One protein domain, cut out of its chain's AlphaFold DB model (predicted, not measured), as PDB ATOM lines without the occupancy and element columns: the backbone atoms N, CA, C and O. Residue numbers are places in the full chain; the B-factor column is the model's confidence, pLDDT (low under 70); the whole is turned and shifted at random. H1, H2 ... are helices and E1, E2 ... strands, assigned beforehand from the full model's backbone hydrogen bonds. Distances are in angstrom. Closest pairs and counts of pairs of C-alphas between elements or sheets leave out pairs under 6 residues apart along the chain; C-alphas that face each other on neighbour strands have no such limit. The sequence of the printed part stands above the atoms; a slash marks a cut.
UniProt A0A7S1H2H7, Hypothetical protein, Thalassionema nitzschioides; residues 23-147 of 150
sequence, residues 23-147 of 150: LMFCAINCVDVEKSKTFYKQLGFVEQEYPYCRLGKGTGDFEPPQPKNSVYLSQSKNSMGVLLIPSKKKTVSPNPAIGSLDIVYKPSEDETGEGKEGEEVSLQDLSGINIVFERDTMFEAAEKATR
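What this domain is: This is residues 23 to 147 of the 150 residues of the protein "Hypothetical protein" of Thalassionema nitzschioides (UniProt A0A7S1H2H7). Two small three-stranded sheets make two lobes: in the first, helix H1 covers one face of the sheet E1 E3 E2; in the second, strand E6 of the sheet E4 E6 E5 is followed with no residue between by helix H2, and residues 141 to 147, of which 141 to 146 belong to H2, stick out. Long loops join the parts, and residues 108 to 116 of the link from E4 to E5 stick out as well. The printed part has 125 residues with two named helices and six named strands, in the order E1 H1 E2 E3 E4 E5 E6 H2; both sheets are mixed, and the class is mixed, helices and strands, with 53 residues, under half, in named elements. The whole is only just compact, close to loose, with a radius of gyration of the C-alphas of 16.6 A and spans of 49 by 35 by 30 A.

How they stand to each other: E1, residues 25 to 30, is an edge strand, parallel to the inner strand E3, residues 81 to 86, at 27 degrees, with N 28 and O 83 at 2.8 A. E3 and E2, residues 71 to 74, are an antiparallel hairpin at 162 degrees, with N 73 and O 82 at 2.9 A. Residues 46 to 47 also pair antiparallel with residues 73 to 74 of E2. H1, residues 33 to 42, is on this sheet, making two layers, a helix on one face of a sheet, at a height over the sheet of 9.2 A. It lies over E3 and, only just, over E2, with 3 of its 10 C-alphas there; it runs along the strands, at 2 degrees to E3 on the local plane. The closest C-alphas of H1 and E3 are those of Val 33 and Pro 86, 6.0 A apart. E4, residues 100 to 105, is apart from E3. It is parallel to the inner strand E6, residues 130 to 135, at 26 degrees, with N 103 and O 132 at 2.8 A. E6 and E5, residues 121 to 124, are an antiparallel hairpin at 162 degrees, with N 131 and O 123 at 2.7 A. H2, residues 136 to 146, only grazes this sheet, with its residues 136 to 140; the closest C-alphas of E4 and H2 are those of Val 104 and Asp 136, 5.7 A apart. In H1 and H2 every O i to N i+4 pair is within hydrogen-bond range.

Where its parts are: E1 begins with C-alpha 25 at (-23.675, -11.166, -3.045) and is 15.0 A long. H1 spans 14.3 A, E2 10.3 A, E3 16.3 A, E4 15.3 A, E5 10.3 A and E6 16.1 A. H2, 15.2 A, ends with C-alpha 146 at (-36.715, -7.119, -22.585).

The domain as a whole: The C-alphas of Asp 61 and Glu 114, the two farthest apart, are 52.3 A apart. The printed part has no cut. The links H1 to E2, E3 to E4 and E4 to E5 are long. The mean pLDDT of the printed part is 74.3; 39 residues are under 70, among them 93 to 100 and 107 to 120.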
ATOM      1  N   LEU A  23     -21.713  -9.450  -9.653       67.56
ATOM      2  CA  LEU A  23     -22.400  -9.258  -8.381       67.56
ATOM      3  C   LEU A  23     -21.955 -10.361  -7.417       67.56
ATOM      4  O   LEU A  23     -22.216 -11.540  -7.642       67.56
ATOM      5  N   MET A  24     -21.254  -9.972  -6.351       76.00
ATOM      6  CA  MET A  24     -20.672 -10.937  -5.418       76.00
ATOM      7  C   MET A  24     -21.724 -11.529  -4.482       76.00
ATOM      8  O   MET A  24     -21.726 -12.733  -4.242       76.00
ATOM      9  N   PHE A  25     -22.618 -10.699  -3.936       79.75
ATOM     10  CA  PHE A  25     -23.675 -11.166  -3.045       79.75
ATOM     11  C   PHE A  25     -24.827 -10.178  -2.875       79.75
ATOM     12  O   PHE A  25     -24.662  -8.969  -3.036       79.75
ATOM     13  N   CYS A  26     -25.978 -10.703  -2.456       80.69
ATOM     14  CA  CYS A  26     -27.093  -9.915  -1.943       80.69
ATOM     15  C   CYS A  26     -26.991  -9.787  -0.415       80.69
ATOM     16  O   CYS A  26     -26.863 -10.788   0.289       80.69
ATOM     17  N   ALA A  27     -27.030  -8.563   0.112       82.81
ATOM     18  CA  ALA A  27     -27.019  -8.320   1.552       82.81
ATOM     19  C   ALA A  27     -28.447  -8.288   2.106       82.81
ATOM     20  O   ALA A  27     -29.247  -7.428   1.738       82.81
ATOM     21  N   ILE A  28     -28.744  -9.202   3.027       79.94
ATOM     22  CA  ILE A  28     -30.081  -9.415   3.574       79.94
ATOM     23  C   ILE A  28     -30.048  -9.150   5.073       79.94
ATOM     24  O   ILE A  28     -29.282  -9.758   5.818       79.94
ATOM     25  N   ASN A  29     -30.898  -8.232   5.529       80.62
ATOM     26  CA  ASN A  29     -31.086  -8.013   6.956       80.62
ATOM     27  C   ASN A  29     -31.987  -9.114   7.517       80.62
ATOM     28  O   ASN A  29     -33.102  -9.299   7.041       80.62
ATOM     29  N   CYS A  30     -31.552  -9.793   8.568       81.12
ATOM     30  CA  CYS A  30     -32.315 -10.863   9.204       81.12
ATOM     31  C   CYS A  30     -32.432 -10.631  10.713       81.12
ATOM     32  O   CYS A  30     -31.496 -10.155  11.354       81.12
ATOM     33  N   VAL A  31     -33.590 -10.963  11.292       82.75
ATOM     34  CA  VAL A  31     -33.808 -10.882  12.751       82.75
ATOM     35  C   VAL A  31     -33.034 -11.989  13.472       82.75
ATOM     36  O   VAL A  31     -32.418 -11.745  14.505       82.75
ATOM     37  N   ASP A  32     -33.045 -13.195  12.904       83.88
ATOM     38  CA  ASP A  32     -32.366 -14.375  13.433       83.88
ATOM     39  C   ASP A  32     -31.455 -14.958  12.345       83.88
ATOM     40  O   ASP A  32     -31.920 -15.522  11.346       83.88
ATOM     41  N   VAL A  33     -30.149 -14.762  12.528       86.50
ATOM     42  CA  VAL A  33     -29.122 -15.192  11.571       86.50
ATOM     43  C   VAL A  33     -29.081 -16.714  11.473       86.50
ATOM     44  O   VAL A  33     -28.949 -17.232  10.371       86.50
ATOM     45  N   GLU A  34     -29.248 -17.442  12.578       89.00
ATOM     46  CA  GLU A  34     -29.131 -18.905  12.591       89.00
ATOM     47  C   GLU A  34     -30.321 -19.576  11.902       89.00
ATOM     48  O   GLU A  34     -30.146 -20.531  11.136       89.00
ATOM     49  N   LYS A  35     -31.534 -19.042  12.090       85.31
ATOM     50  CA  LYS A  35     -32.707 -19.514  11.335       85.31
ATOM     51  C   LYS A  35     -32.561 -19.255   9.842       85.31
ATOM     52  O   LYS A  35     -32.771 -20.166   9.046       85.31
ATOM     53  N   SER A  36     -32.142 -18.045   9.472       83.88
ATOM     54  CA  SER A  36     -31.943 -17.669   8.065       83.88
ATOM     55  C   SER A  36     -30.836 -18.520   7.431       83.88
ATOM     56  O   SER A  36     -30.995 -19.069   6.346       83.88
ATOM     57  N   LYS A  37     -29.740 -18.745   8.159       87.19
ATOM     58  CA  LYS A  37     -28.647 -19.638   7.763       87.19
ATOM     59  C   LYS A  37     -29.127 -21.066   7.525       87.19
ATOM     60  O   LYS A  37     -28.719 -21.687   6.548       87.19
ATOM     61  N   THR A  38     -29.983 -21.588   8.400       86.75
ATOM     62  CA  THR A  38     -30.547 -22.938   8.259       86.75
ATOM     63  C   THR A  38     -31.402 -23.053   6.998       86.75
ATOM     64  O   THR A  38     -31.248 -24.020   6.258       86.75
ATOM     65  N   PHE A  39     -32.228 -22.043   6.711       84.75
ATOM     66  CA  PHE A  39     -33.023 -21.971   5.484       84.75
ATOM     67  C   PHE A  39     -32.140 -22.014   4.224       84.75
ATOM     68  O   PHE A  39     -32.303 -22.894   3.384       84.75
ATOM     69  N   TYR A  40     -31.125 -21.151   4.123       84.38
ATOM     70  CA  TYR A  40     -30.232 -21.147   2.956       84.38
ATOM     71  C   TYR A  40     -29.404 -22.435   2.824       84.38
ATOM     72  O   TYR A  40     -29.150 -22.891   1.710       84.38
ATOM     73  N   LYS A  41     -29.030 -23.073   3.939       85.88
ATOM     74  CA  LYS A  41     -28.373 -24.389   3.910       85.88
ATOM     75  C   LYS A  41     -29.260 -25.484   3.317       85.88
ATOM     76  O   LYS A  41     -28.741 -26.350   2.620       85.88
ATOM     77  N   GLN A  42     -30.574 -25.444   3.552       79.69
ATOM     78  CA  GLN A  42     -31.518 -26.378   2.920       79.69
ATOM     79  C   GLN A  42     -31.579 -26.188   1.399       79.69
ATOM     80  O   GLN A  42     -31.763 -27.160   0.677       79.69
ATOM     81  N   LEU A  43     -31.339 -24.966   0.915       76.50
ATOM     82  CA  LEU A  43     -31.222 -24.640  -0.511       76.50
ATOM     83  C   LEU A  43     -29.836 -24.967  -1.105       76.50
ATOM     84  O   LEU A  43     -29.521 -24.536  -2.211       76.50
ATOM     85  N   GLY A  44     -28.976 -25.679  -0.369       83.12
ATOM     86  CA  GLY A  44     -27.647 -26.083  -0.833       83.12
ATOM     87  C   GLY A  44     -26.556 -25.019  -0.679       83.12
ATOM     88  O   GLY A  44     -25.443 -25.214  -1.164       83.12
ATOM     89  N   PHE A  45     -26.825 -23.902   0.005       87.19
ATOM     90  CA  PHE A  45     -25.783 -22.917   0.284       87.19
ATOM     91  C   PHE A  45     -24.865 -23.412   1.403       87.19
ATOM     92  O   PHE A  45     -25.309 -23.941   2.424       87.19
ATOM     93  N   VAL A  46     -23.568 -23.162   1.251       92.44
ATOM     94  CA  VAL A  46     -22.556 -23.464   2.264       92.44
ATOM     95  C   VAL A  46     -21.928 -22.182   2.789       92.44
ATOM     96  O   VAL A  46     -21.880 -21.162   2.102       92.44
ATOM     97  N   GLU A  47     -21.474 -22.218   4.040       93.31
ATOM     98  CA  GLU A  47     -20.770 -21.093   4.656       93.31
ATOM     99  C   GLU A  47     -19.385 -20.956   4.042       93.31
ATOM    100  O   GLU A  47     -18.661 -21.942   3.889       93.31
ATOM    101  N   GLN A  48     -19.041 -19.733   3.653       90.12
ATOM    102  CA  GLN A  48     -17.795 -19.431   2.963       90.12
ATOM    103  C   GLN A  48     -17.137 -18.184   3.551       90.12
ATOM    104  O   GLN A  48     -17.766 -17.415   4.281       90.12
ATOM    105  N   GLU A  49     -15.856 -17.980   3.232       88.81
ATOM    106  CA  GLU A  49     -15.161 -16.740   3.585       88.81
ATOM    107  C   GLU A  49     -15.846 -15.559   2.888       88.81
ATOM    108  O   GLU A  49     -16.239 -15.655   1.724       88.81
ATOM    109  N   TYR A  50     -15.995 -14.451   3.613       86.88
ATOM    110  CA  TYR A  50     -16.569 -13.229   3.067       86.88
ATOM    111  C   TYR A  50     -15.794 -12.787   1.817       86.88
ATOM    112  O   TYR A  50     -14.571 -12.613   1.894       86.88
ATOM    113  N   PRO A  51     -16.471 -12.609   0.669       84.00
ATOM    114  CA  PRO A  51     -15.797 -12.282  -0.568       84.00
ATOM    115  C   PRO A  51     -15.425 -10.802  -0.549       84.00
ATOM    116  O   PRO A  51     -16.268  -9.925  -0.363       84.00
ATOM    117  N   TYR A  52     -14.143 -10.539  -0.762       82.06
ATOM    118  CA  TYR A  52     -13.621  -9.195  -0.944       82.06
ATOM    119  C   TYR A  52     -13.367  -8.958  -2.433       82.06
ATOM    120  O   TYR A  52     -12.754  -9.785  -3.107       82.06
ATOM    121  N   CYS A  53     -13.809  -7.808  -2.938       73.44
ATOM    122  CA  CYS A  53     -13.499  -7.329  -4.280       73.44
ATOM    123  C   CYS A  53     -11.995  -7.088  -4.462       73.44
ATOM    124  O   CYS A  53     -11.509  -7.050  -5.594       73.44
ATOM    125  N   ARG A  54     -11.254  -6.824  -3.375       74.00
ATOM    126  CA  ARG A  54      -9.844  -6.419  -3.438       74.00
ATOM    127  C   ARG A  54      -8.970  -7.200  -2.460       74.00
ATOM    128  O   ARG A  54      -9.395  -7.639  -1.397       74.00
ATOM    129  N   LEU A  55      -7.677  -7.278  -2.788       75.31
ATOM    130  CA  LEU A  55      -6.651  -7.923  -1.952       75.31
ATOM    131  C   LEU A  55      -6.529  -7.305  -0.549       75.31
ATOM    132  O   LEU A  55      -6.056  -7.964   0.372       75.31
ATOM    133  N   GLY A  56      -6.966  -6.052  -0.386       71.31
ATOM    134  CA  GLY A  56      -6.962  -5.338   0.888       71.31
ATOM    135  C   GLY A  56      -7.979  -5.844   1.913       71.31
ATOM    136  O   GLY A  56      -7.958  -5.352   3.035       71.31
ATOM    137  N   LYS A  57      -8.859  -6.796   1.570       78.75
ATOM    138  CA  LYS A  57      -9.815  -7.432   2.492       78.75
ATOM    139  C   LYS A  57     -10.573  -6.447   3.402       78.75
ATOM    140  O   LYS A  57     -10.601  -6.614   4.622       78.75
ATOM    141  N   GLY A  58     -11.139  -5.384   2.832       74.31
ATOM    142  CA  GLY A  58     -11.933  -4.420   3.601       74.31
ATOM    143  C   GLY A  58     -11.135  -3.434   4.470       74.31
ATOM    144  O   GLY A  58     -11.702  -2.783   5.344       74.31
ATOM    145  N   THR A  59      -9.816  -3.333   4.261       76.81
ATOM    146  CA  THR A  59      -8.952  -2.331   4.924       76.81
ATOM    147  C   THR A  59      -8.781  -1.041   4.117       76.81
ATOM    148  O   THR A  59      -8.153  -0.100   4.596       76.81
ATOM    149  N   GLY A  60      -9.312  -0.988   2.892       67.38
ATOM    150  CA  GLY A  60      -9.214   0.179   2.016       67.38
ATOM    151  C   GLY A  60     -10.450   1.075   2.084       67.38
ATOM    152  O   GLY A  60     -11.556   0.599   2.305       67.38
ATOM    153  N   ASP A  61     -10.283   2.361   1.780       70.56
ATOM    154  CA  ASP A  61     -11.346   3.382   1.869       70.56
ATOM    155  C   ASP A  61     -12.592   3.104   1.004       70.56
ATOM    156  O   ASP A  61     -13.652   3.690   1.211       70.56
ATOM    157  N   PHE A  62     -12.463   2.221   0.011       65.94
ATOM    158  CA  PHE A  62     -13.505   1.905  -0.971       65.94
ATOM    159  C   PHE A  62     -14.128   0.519  -0.781       65.94
ATOM    160  O   PHE A  62     -14.981   0.129  -1.574       65.94
ATOM    161  N   GLU A  63     -13.693  -0.236   0.226       70.25
ATOM    162  CA  GLU A  63     -14.221  -1.560   0.533       70.25
ATOM    163  C   GLU A  63     -14.432  -1.659   2.047       70.25
ATOM    164  O   GLU A  63     -13.456  -1.701   2.793       70.25
ATOM    165  N   PRO A  64     -15.682  -1.658   2.533       71.19
ATOM    166  CA  PRO A  64     -15.931  -1.779   3.958       71.19
ATOM    167  C   PRO A  64     -15.553  -3.185   4.459       71.19
ATOM    168  O   PRO A  64     -15.679  -4.163   3.718       71.19
ATOM    169  N   PRO A  65     -15.130  -3.322   5.728       83.62
ATOM    170  CA  PRO A  65     -14.923  -4.629   6.331       83.62
ATOM    171  C   PRO A  65     -16.250  -5.383   6.461       83.62
ATOM    172  O   PRO A  65     -17.323  -4.776   6.557       83.62
ATOM    173  N   GLN A  66     -16.168  -6.713   6.545       88.00
ATOM    174  CA  GLN A  66     -17.329  -7.552   6.828       88.00
ATOM    175  C   GLN A  66     -18.079  -7.045   8.083       88.00
ATOM    176  O   GLN A  66     -17.462  -6.855   9.140       88.00
ATOM    177  N   PRO A  67     -19.412  -6.852   8.018       87.88
ATOM    178  CA  PRO A  67     -20.196  -6.449   9.178       87.88
ATOM    179  C   PRO A  67     -20.066  -7.446  10.336       87.88
ATOM    180  O   PRO A  67     -20.091  -8.663  10.137       87.88
ATOM    181  N   LYS A  68     -19.976  -6.941  11.571       88.38
ATOM    182  CA  LYS A  68     -19.867  -7.791  12.768       88.38
ATOM    183  C   LYS A  68     -21.049  -8.762  12.862       88.38
ATOM    184  O   LYS A  68     -22.194  -8.342  12.718       88.38
ATOM    185  N   ASN A  69     -20.752 -10.027  13.162       90.31
ATOM    186  CA  ASN A  69     -21.723 -11.121  13.311       90.31
ATOM    187  C   ASN A  69     -22.553 -11.419  12.048       90.31
ATOM    188  O   ASN A  69     -23.584 -12.082  12.142       90.31
ATOM    189  N   SER A  70     -22.133 -10.919  10.883       90.38
ATOM    190  CA  SER A  70     -22.722 -11.323   9.608       90.38
ATOM    191  C   SER A  70     -22.179 -12.676   9.156       90.38
ATOM    192  O   SER A  70     -21.032 -13.017   9.450       90.38
ATOM    193  N   VAL A  71     -22.995 -13.430   8.423       92.62
ATOM    194  CA  VAL A  71     -22.627 -14.746   7.882       92.62
ATOM    195  C   VAL A  71     -22.780 -14.718   6.369       92.62
ATOM    196  O   VAL A  71     -23.833 -14.337   5.858       92.62
ATOM    197  N   TYR A  72     -21.730 -15.118   5.655       91.31
ATOM    198  CA  TYR A  72     -21.748 -15.243   4.203       91.31
ATOM    199  C   TYR A  72     -22.003 -16.693   3.784       91.31
ATOM    200  O   TYR A  72     -21.364 -17.623   4.282       91.31
ATOM    201  N   LEU A  73     -22.945 -16.878   2.861       87.50
ATOM    202  CA  LEU A  73     -23.346 -18.176   2.333       87.50
ATOM    203  C   LEU A  73     -23.349 -18.122   0.805       87.50
ATOM    204  O   LEU A  73     -23.842 -17.166   0.215       87.50
ATOM    205  N   SER A  74     -22.847 -19.160   0.147       87.38
ATOM    206  CA  SER A  74     -22.938 -19.315  -1.314       87.38
ATOM    207  C   SER A  74     -22.914 -20.790  -1.697       87.38
ATOM    208  O   SER A  74     -22.399 -21.619  -0.947       87.38
ATOM    209  N   GLN A  75     -23.474 -21.134  -2.857       82.56
ATOM    210  CA  GLN A  75     -23.509 -22.523  -3.337       82.56
ATOM    211  C   GLN A  75     -22.123 -23.031  -3.771       82.56
ATOM    212  O   GLN A  75     -21.806 -24.205  -3.618       82.56
ATOM    213  N   SER A  76     -21.264 -22.147  -4.285       81.19
ATOM    214  CA  SER A  76     -19.882 -22.453  -4.670       81.19
ATOM    215  C   SER A  76     -18.960 -21.249  -4.449       81.19
ATOM    216  O   SER A  76     -19.434 -20.146  -4.186       81.19
ATOM    217  N   LYS A  77     -17.640 -21.441  -4.564       77.19
ATOM    218  CA  LYS A  77     -16.644 -20.368  -4.352       77.19
ATOM    219  C   LYS A  77     -16.744 -19.205  -5.336       77.19
ATOM    220  O   LYS A  77     -16.315 -18.105  -5.015       77.19
ATOM    221  N   ASN A  78     -17.302 -19.460  -6.518       73.81
ATOM    222  CA  ASN A  78     -17.364 -18.491  -7.611       73.81
ATOM    223  C   ASN A  78     -18.805 -18.081  -7.955       73.81
ATOM    224  O   ASN A  78     -19.018 -17.384  -8.942       73.81
ATOM    225  N   SER A  79     -19.796 -18.536  -7.184       71.50
ATOM    226  CA  SER A  79     -21.191 -18.129  -7.367       71.50
ATOM    227  C   SER A  79     -21.508 -16.890  -6.541       71.50
ATOM    228  O   SER A  79     -20.952 -16.716  -5.456       71.50
ATOM    229  N   MET A  80     -22.488 -16.110  -6.997       80.88
ATOM    230  CA  MET A  80     -23.129 -15.101  -6.160       80.88
ATOM    231  C   MET A  80     -23.646 -15.742  -4.862       80.88
ATOM    232  O   MET A  80     -24.222 -16.832  -4.881       80.88
ATOM    233  N   GLY A  81     -23.439 -15.068  -3.734       84.00
ATOM    234  CA  GLY A  81     -23.931 -15.514  -2.436       84.00
ATOM    235  C   GLY A  81     -24.973 -14.600  -1.803       84.00
ATOM    236  O   GLY A  81     -25.450 -13.627  -2.386       84.00
ATOM    237  N   VAL A  82     -25.291 -14.907  -0.552       85.12
ATOM    238  CA  VAL A  82     -26.094 -14.070   0.336       85.12
ATOM    239  C   VAL A  82     -25.280 -13.731   1.579       85.12
ATOM    240  O   VAL A  82     -24.620 -14.586   2.173       85.12
ATOM    241  N   LEU A  83     -25.312 -12.462   1.970       88.94
ATOM    242  CA  LEU A  83     -24.730 -11.980   3.213       88.94
ATOM    243  C   LEU A  83     -25.858 -11.715   4.204       88.94
ATOM    244  O   LEU A  83     -26.611 -10.754   4.052       88.94
ATOM    245  N   LEU A  84     -25.944 -12.543   5.237       86.81
ATOM    246  CA  LEU A  84     -26.919 -12.405   6.309       86.81
ATOM    247  C   LEU A  84     -26.397 -11.415   7.346       86.81
ATOM    248  O   LEU A  84     -25.393 -11.676   8.011       86.81
ATOM    249  N   ILE A  85     -27.067 -10.275   7.483       87.00
ATOM    250  CA  ILE A  85     -26.701  -9.211   8.418       87.00
ATOM    251  C   ILE A  85     -27.704  -9.204   9.579       87.00
ATOM    252  O   ILE A  85     -28.898  -8.993   9.352       87.00
ATOM    253  N   PRO A  86     -27.255  -9.379  10.836       86.31
ATOM    254  CA  PRO A  86     -28.145  -9.304  11.985       86.31
ATOM    255  C   PRO A  86     -28.744  -7.902  12.119       86.31
ATOM    256  O   PRO A  86     -28.039  -6.904  12.299       86.31
ATOM    257  N   SER A  87     -30.068  -7.830  12.076       83.38
ATOM    258  CA  SER A  87     -30.819  -6.607  12.315       83.38
ATOM    259  C   SER A  87     -31.007  -6.378  13.812       83.38
ATOM    260  O   SER A  87     -31.346  -7.286  14.565       83.38
ATOM    261  N   LYS A  88     -30.872  -5.123  14.251       79.00
ATOM    262  CA  LYS A  88     -31.255  -4.712  15.616       79.00
ATOM    263  C   LYS A  88     -32.772  -4.545  15.777       79.00
ATOM    264  O   LYS A  88     -33.250  -4.320  16.886       79.00
ATOM    265  N   LYS A  89     -33.528  -4.577  14.676       76.94
ATOM    266  CA  LYS A  89     -34.984  -4.397  14.677       76.94
ATOM    267  C   LYS A  89     -35.677  -5.733  14.938       76.94
ATOM    268  O   LYS A  89     -35.240  -6.764  14.443       76.94
ATOM    269  N   LYS A  90     -36.803  -5.686  15.659       73.12
ATOM    270  CA  LYS A  90     -37.652  -6.864  15.925       73.12
ATOM    271  C   LYS A  90     -38.331  -7.409  14.665       73.12
ATOM    272  O   LYS A  90     -38.668  -8.582  14.618       73.12
ATOM    273  N   THR A  91     -38.528  -6.553  13.666       73.38
ATOM    274  CA  THR A  91     -39.104  -6.882  12.362       73.38
ATOM    275  C   THR A  91     -38.242  -6.261  11.270       73.38
ATOM    276  O   THR A  91     -37.801  -5.111  11.392       73.38
ATOM    277  N   VAL A  92     -37.993  -7.016  10.204       73.94
ATOM    278  CA  VAL A  92     -37.347  -6.519   8.988       73.94
ATOM    279  C   VAL A  92     -38.429  -6.357   7.931       73.94
ATOM    280  O   VAL A  92     -39.261  -7.241   7.760       73.94
ATOM    281  N   SER A  93     -38.450  -5.200   7.278       69.06
ATOM    282  CA  SER A  93     -39.278  -4.961   6.101       69.06
ATOM    283  C   SER A  93     -38.402  -5.095   4.854       69.06
ATOM    284  O   SER A  93     -37.286  -4.553   4.871       69.06
ATOM    285  N   PRO A  94     -38.887  -5.737   3.781       65.88
ATOM    286  CA  PRO A  94     -38.157  -5.797   2.524       65.88
ATOM    287  C   PRO A  94     -37.900  -4.385   1.985       65.88
ATOM    288  O   PRO A  94     -38.673  -3.450   2.221       65.88
ATOM    289  N   ASN A  95     -36.772  -4.212   1.298       65.94
ATOM    290  CA  ASN A  95     -36.458  -2.948   0.644       65.94
ATOM    291  C   ASN A  95     -37.429  -2.765  -0.536       65.94
ATOM    292  O   ASN A  95     -37.460  -3.644  -1.389       65.94
ATOM    293  N   PRO A  96     -38.172  -1.648  -0.645       65.25
ATOM    294  CA  PRO A  96     -39.116  -1.444  -1.747       65.25
ATOM    295  C   PRO A  96     -38.459  -1.458  -3.137       65.25
ATOM    296  O   PRO A  96     -39.152  -1.641  -4.131       65.25
ATOM    297  N   ALA A  97     -37.139  -1.269  -3.220       59.84
ATOM    298  CA  ALA A  97     -36.386  -1.368  -4.468       59.84
ATOM    299  C   ALA A  97     -36.081  -2.816  -4.906       59.84
ATOM    300  O   ALA A  97     -35.625  -3.015  -6.028       59.84
ATOM    301  N   ILE A  98     -36.291  -3.813  -4.038       58.28
ATOM    302  CA  ILE A  98     -36.056  -5.236  -4.321       58.28
ATOM    303  C   ILE A  98     -37.396  -5.964  -4.186       58.28
ATOM    304  O   ILE A  98     -37.890  -6.149  -3.075       58.28
ATOM    305  N   GLY A  99     -37.985  -6.357  -5.318       61.09
ATOM    306  CA  GLY A  99     -39.250  -7.101  -5.353       61.09
ATOM    307  C   GLY A  99     -39.071  -8.580  -5.004       61.09
ATOM    308  O   GLY A  99     -39.757  -9.099  -4.123       61.09
ATOM    309  N   SER A 100     -38.109  -9.236  -5.652       68.00
ATOM    310  CA  SER A 100     -37.772 -10.646  -5.452       68.00
ATOM    311  C   SER A 100     -36.295 -10.921  -5.750       68.00
ATOM    312  O   SER A 100     -35.599 -10.111  -6.366       68.00
ATOM    313  N   LEU A 101     -35.808 -12.055  -5.248       70.44
ATOM    314  CA  LEU A 101     -34.563 -12.692  -5.642       70.44
ATOM    315  C   LEU A 101     -34.913 -13.911  -6.498       70.44
ATOM    316  O   LEU A 101     -35.305 -14.950  -5.966       70.44
ATOM    317  N   ASP A 102     -34.745 -13.777  -7.806       67.81
ATOM    318  CA  ASP A 102     -35.114 -14.829  -8.749       67.81
ATOM    319  C   ASP A 102     -33.902 -15.743  -8.982       67.81
ATOM    320  O   ASP A 102     -32.839 -15.319  -9.445       67.81
ATOM    321  N   ILE A 103     -34.032 -17.006  -8.579       67.81
ATOM    322  CA  ILE A 103     -33.027 -18.050  -8.748       67.81
ATOM    323  C   ILE A 103     -33.370 -18.811 -10.023       67.81
ATOM    324  O   ILE A 103     -34.263 -19.660 -10.037       67.81
ATOM    325  N   VAL A 104     -32.627 -18.513 -11.087       68.19
ATOM    326  CA  VAL A 104     -32.741 -19.237 -12.352       68.19
ATOM    327  C   VAL A 104     -32.006 -20.566 -12.236       68.19
ATOM    328  O   VAL A 104     -30.815 -20.599 -11.915       68.19
ATOM    329  N   TYR A 105     -32.704 -21.665 -12.498       66.25
ATOM    330  CA  TYR A 105     -32.136 -23.005 -12.441       66.25
ATOM    331  C   TYR A 105     -32.390 -23.776 -13.737       66.25
ATOM    332  O   TYR A 105     -33.369 -23.551 -14.449       66.25
ATOM    333  N   LYS A 106     -31.489 -24.717 -14.022       71.44
ATOM    334  CA  LYS A 106     -31.609 -25.651 -15.136       71.44
ATOM    335  C   LYS A 106     -31.819 -27.060 -14.575       71.44
ATOM    336  O   LYS A 106     -30.860 -27.614 -14.032       71.44
ATOM    337  N   PRO A 107     -33.039 -27.620 -14.632       64.88
ATOM    338  CA  PRO A 107     -33.274 -28.986 -14.172       64.88
ATOM    339  C   PRO A 107     -32.457 -29.984 -15.005       64.88
ATOM    340  O   PRO A 107     -32.246 -29.784 -16.203       64.88
ATOM    341  N   SER A 108     -31.974 -31.052 -14.371       58.25
ATOM    342  CA  SER A 108     -31.338 -32.176 -15.068       58.25
ATOM    343  C   SER A 108     -32.355 -32.914 -15.943       58.25
ATOM    344  O   SER A 108     -33.518 -33.015 -15.566       58.25
ATOM    345  N   GLU A 109     -31.917 -33.457 -17.085       60.41
ATOM    346  CA  GLU A 109     -32.778 -34.118 -18.089       60.41
ATOM    347  C   GLU A 109     -33.645 -35.262 -17.519       60.41
ATOM    348  O   GLU A 109     -34.710 -35.543 -18.059       60.41
ATOM    349  N   ASP A 110     -33.242 -35.856 -16.391       54.47
ATOM    350  CA  ASP A 110     -33.970 -36.933 -15.701       54.47
ATOM    351  C   ASP A 110     -35.100 -36.443 -14.767       54.47
ATOM    352  O   ASP A 110     -35.888 -37.248 -14.270       54.47
ATOM    353  N   GLU A 111     -35.223 -35.131 -14.534       52.84
ATOM    354  CA  GLU A 111     -36.301 -34.517 -13.745       52.84
ATOM    355  C   GLU A 111     -37.372 -33.883 -14.643       52.84
ATOM    356  O   GLU A 111     -37.891 -32.796 -14.378       52.84
ATOM    357  N   THR A 112     -37.789 -34.599 -15.692       46.97
ATOM    358  CA  THR A 112     -39.098 -34.383 -16.331       46.97
ATOM    359  C   THR A 112     -40.219 -34.849 -15.400       46.97
ATOM    360  O   THR A 112     -41.017 -35.723 -15.731       46.97
ATOM    361  N   GLY A 113     -40.272 -34.290 -14.193       45.84
ATOM    362  CA  GLY A 113     -41.502 -34.257 -13.428       45.84
ATOM    363  C   GLY A 113     -42.487 -33.367 -14.175       45.84
ATOM    364  O   GLY A 113     -42.120 -32.283 -14.634       45.84
ATOM    365  N   GLU A 114     -43.732 -33.820 -14.279       43.31
ATOM    366  CA  GLU A 114     -44.902 -33.116 -14.821       43.31
ATOM    367  C   GLU A 114     -45.274 -31.853 -14.007       43.31
ATOM    368  O   GLU A 114     -46.443 -31.562 -13.761       43.31
ATOM    369  N   GLY A 115     -44.288 -31.084 -13.541       46.19
ATOM    370  CA  GLY A 115     -44.494 -29.727 -13.070       46.19
ATOM    371  C   GLY A 115     -44.959 -28.911 -14.263       46.19
ATOM    372  O   GLY A 115     -44.164 -28.630 -15.164       46.19
ATOM    373  N   LYS A 116     -46.263 -28.624 -14.284       47.50
ATOM    374  CA  LYS A 116     -46.950 -27.830 -15.302       47.50
ATOM    375  C   LYS A 116     -46.084 -26.638 -15.704       47.50
ATOM    376  O   LYS A 116     -45.597 -25.914 -14.836       47.50
ATOM    377  N   GLU A 117     -45.925 -26.427 -17.010       48.03
ATOM    378  CA  GLU A 117     -45.469 -25.144 -17.548       48.03
ATOM    379  C   GLU A 117     -46.291 -24.027 -16.879       48.03
ATOM    380  O   GLU A 117     -47.487 -23.897 -17.141       48.03
ATOM    381  N   GLY A 118     -45.682 -23.277 -15.952       51.72
ATOM    382  CA  GLY A 118     -46.308 -22.114 -15.317       51.72
ATOM    383  C   GLY A 118     -46.480 -22.121 -13.793       51.72
ATOM    384  O   GLY A 118     -46.993 -21.130 -13.281       51.72
ATOM    385  N   GLU A 119     -46.067 -23.149 -13.041       55.41
ATOM    386  CA  GLU A 119     -45.983 -23.015 -11.571       55.41
ATOM    387  C   GLU A 119     -44.631 -22.417 -11.153       55.41
ATOM    388  O   GLU A 119     -43.632 -23.121 -11.008       55.41
ATOM    389  N   GLU A 120     -44.602 -21.095 -10.956       61.47
ATOM    390  CA  GLU A 120     -43.519 -20.424 -10.232       61.47
ATOM    391  C   GLU A 120     -43.517 -20.902  -8.777       61.47
ATOM    392  O   GLU A 120     -44.433 -20.616  -7.998       61.47
ATOM    393  N   VAL A 121     -42.464 -21.620  -8.387       70.94
ATOM    394  CA  VAL A 121     -42.238 -21.925  -6.976       70.94
ATOM    395  C   VAL A 121     -41.701 -20.655  -6.330       70.94
ATOM    396  O   VAL A 121     -40.561 -20.258  -6.570       70.94
ATOM    397  N   SER A 122     -42.531 -20.008  -5.516       73.81
ATOM    398  CA  SER A 122     -42.137 -18.848  -4.721       73.81
ATOM    399  C   SER A 122     -42.107 -19.203  -3.237       73.81
ATOM    400  O   SER A 122     -43.017 -19.830  -2.693       73.81
ATOM    401  N   LEU A 123     -41.026 -18.808  -2.576       77.44
ATOM    402  CA  LEU A 123     -40.852 -18.889  -1.132       77.44
ATOM    403  C   LEU A 123     -40.610 -17.481  -0.606       77.44
ATOM    404  O   LEU A 123     -39.993 -16.666  -1.279       77.44
ATOM    405  N   GLN A 124     -41.056 -17.185   0.607       75.44
ATOM    406  CA  GLN A 124     -40.732 -15.914   1.244       75.44
ATOM    407  C   GLN A 124     -39.598 -16.122   2.248       75.44
ATOM    408  O   GLN A 124     -39.722 -16.930   3.170       75.44
ATOM    409  N   ASP A 125     -38.498 -15.392   2.070       72.25
ATOM    410  CA  ASP A 125     -37.418 -15.347   3.051       72.25
ATOM    411  C   ASP A 125     -37.882 -14.657   4.347       72.25
ATOM    412  O   ASP A 125     -38.792 -13.824   4.355       72.25
ATOM    413  N   LEU A 126     -37.209 -14.952   5.462       71.62
ATOM    414  CA  LEU A 126     -37.502 -14.378   6.780       71.62
ATOM    415  C   LEU A 126     -37.309 -12.850   6.842       71.62
ATOM    416  O   LEU A 126     -37.812 -12.209   7.768       71.62
ATOM    417  N   SER A 127     -36.593 -12.255   5.883       60.91
ATOM    418  CA  SER A 127     -36.495 -10.800   5.700       60.91
ATOM    419  C   SER A 127     -37.683 -10.176   4.952       60.91
ATOM    420  O   SER A 127     -37.758  -8.950   4.832       60.91
ATOM    421  N   GLY A 128     -38.612 -11.001   4.461       64.94
ATOM    422  CA  GLY A 128     -39.776 -10.602   3.672       64.94
ATOM    423  C   GLY A 128     -39.519 -10.491   2.167       64.94
ATOM    424  O   GLY A 128     -40.440 -10.124   1.441       64.94
ATOM    425  N   ILE A 129     -38.303 -10.795   1.696       70.94
ATOM    426  CA  ILE A 129     -37.964 -10.843   0.266       70.94
ATOM    427  C   ILE A 129     -38.493 -12.155  -0.328       70.94
ATOM    428  O   ILE A 129     -38.252 -13.228   0.223       70.94
ATOM    429  N   ASN A 130     -39.195 -12.080  -1.457       71.88
ATOM    430  CA  ASN A 130     -39.623 -13.277  -2.178       71.88
ATOM    431  C   ASN A 130     -38.432 -13.902  -2.911       71.88
ATOM    432  O   ASN A 130     -37.689 -13.199  -3.584       71.88
ATOM    433  N   ILE A 131     -38.262 -15.212  -2.793       72.00
ATOM    434  CA  ILE A 131     -37.331 -16.024  -3.567       72.00
ATOM    435  C   ILE A 131     -38.163 -16.808  -4.575       72.00
ATOM    436  O   ILE A 131     -38.981 -17.641  -4.181       72.00
ATOM    437  N   VAL A 132     -37.970 -16.527  -5.858       74.31
ATOM    438  CA  VAL A 132     -38.693 -17.185  -6.951       74.31
ATOM    439  C   VAL A 132     -37.733 -18.128  -7.653       74.31
ATOM    440  O   VAL A 132     -36.611 -17.743  -7.962       74.31
ATOM    441  N   PHE A 133     -38.140 -19.370  -7.886       67.94
ATOM    442  CA  PHE A 133     -37.359 -20.316  -8.675       67.94
ATOM    443  C   PHE A 133     -37.891 -20.319 -10.100       67.94
ATOM    444  O   PHE A 133     -38.997 -20.797 -10.359       67.94
ATOM    445  N   GLU A 134     -37.095 -19.785 -11.016       69.81
ATOM    446  CA  GLU A 134     -37.445 -19.676 -12.427       69.81
ATOM    447  C   GLU A 134     -36.637 -20.690 -13.244       69.81
ATOM    448  O   GLU A 134     -35.445 -20.898 -13.009       69.81
ATOM    449  N   ARG A 135     -37.271 -21.349 -14.215       67.75
ATOM    450  CA  ARG A 135     -36.548 -22.216 -15.156       67.75
ATOM    451  C   ARG A 135     -35.785 -21.370 -16.172       67.75
ATOM    452  O   ARG A 135     -36.288 -20.341 -16.619       67.75
ATOM    453  N   ASP A 136     -34.621 -21.850 -16.600       70.06
ATOM    454  CA  ASP A 136     -33.793 -21.194 -17.621       70.06
ATOM    455  C   ASP A 136     -34.574 -20.825 -18.895       70.06
ATOM    456  O   ASP A 136     -34.444 -19.709 -19.391       70.06
ATOM    457  N   THR A 137     -35.466 -21.695 -19.368       70.94
ATOM    458  CA  THR A 137     -36.304 -21.438 -20.553       70.94
ATOM    459  C   THR A 137     -37.282 -20.267 -20.396       70.94
ATOM    460  O   THR A 137     -37.534 -19.545 -21.365       70.94
ATOM    461  N   MET A 138     -37.833 -20.059 -19.197       69.75
ATOM    462  CA  MET A 138     -38.751 -18.947 -18.901       69.75
ATOM    463  C   MET A 138     -37.975 -17.633 -18.812       69.75
ATOM    464  O   MET A 138     -38.348 -16.648 -19.459       69.75
ATOM    465  N   PHE A 139     -36.825 -17.678 -18.136       71.25
ATOM    466  CA  PHE A 139     -35.923 -16.543 -18.035       71.25
ATOM    467  C   PHE A 139     -35.432 -16.100 -19.419       71.25
ATOM    468  O   PHE A 139     -35.482 -14.918 -19.740       71.25
ATOM    469  N   GLU A 140     -35.026 -17.032 -20.288       69.19
ATOM    470  CA  GLU A 140     -34.603 -16.725 -21.661       69.19
ATOM    471  C   GLU A 140     -35.711 -16.036 -22.474       69.19
ATOM    472  O   GLU A 140     -35.441 -15.111 -23.250       69.19
ATOM    473  N   ALA A 141     -36.970 -16.451 -22.300       71.31
ATOM    474  CA  ALA A 141     -38.110 -15.822 -22.961       71.31
ATOM    475  C   ALA A 141     -38.337 -14.383 -22.461       71.31
ATOM    476  O   ALA A 141     -38.524 -13.472 -23.279       71.31
ATOM    477  N   ALA A 142     -38.264 -14.163 -21.144       69.50
ATOM    478  CA  ALA A 142     -38.376 -12.843 -20.524       69.50
ATOM    479  C   ALA A 142     -37.191 -11.924 -20.886       69.50
ATOM    480  O   ALA A 142     -37.377 -10.759 -21.254       69.50
ATOM    481  N   GLU A 143     -35.966 -12.451 -20.876       73.88
ATOM    482  CA  GLU A 143     -34.752 -11.746 -21.291       73.88
ATOM    483  C   GLU A 143     -34.857 -11.318 -22.762       73.88
ATOM    484  O   GLU A 143     -34.599 -10.168 -23.126       73.88
ATOM    485  N   LYS A 144     -35.316 -12.218 -23.639       73.31
ATOM    486  CA  LYS A 144     -35.519 -11.914 -25.058       73.31
ATOM    487  C   LYS A 144     -36.591 -10.846 -25.279       73.31
ATOM    488  O   LYS A 144     -36.441 -10.036 -26.192       73.31
ATOM    489  N   ALA A 145     -37.648 -10.828 -24.466       71.06
ATOM    490  CA  ALA A 145     -38.701  -9.816 -24.533       71.06
ATOM    491  C   ALA A 145     -38.226  -8.426 -24.067       71.06
ATOM    492  O   ALA A 145     -38.720  -7.412 -24.561       71.06
ATOM    493  N   THR A 146     -37.256  -8.368 -23.151       67.00
ATOM    494  CA  THR A 146     -36.715  -7.119 -22.585       67.00
ATOM    495  C   THR A 146     -35.517  -6.559 -23.352       67.00
ATOM    496  O   THR A 146     -35.207  -5.370 -23.232       67.00
ATOM    497  N   ARG A 147     -34.870  -7.360 -24.212       68.38
ATOM    498  CA  ARG A 147     -33.897  -6.865 -25.196       68.38
ATOM    499  C   ARG A 147     -34.606  -5.935 -26.185       68.38
ATOM    500  O   ARG A 147     -35.235  -6.379 -27.142       68.38
TER     501      ARG A 147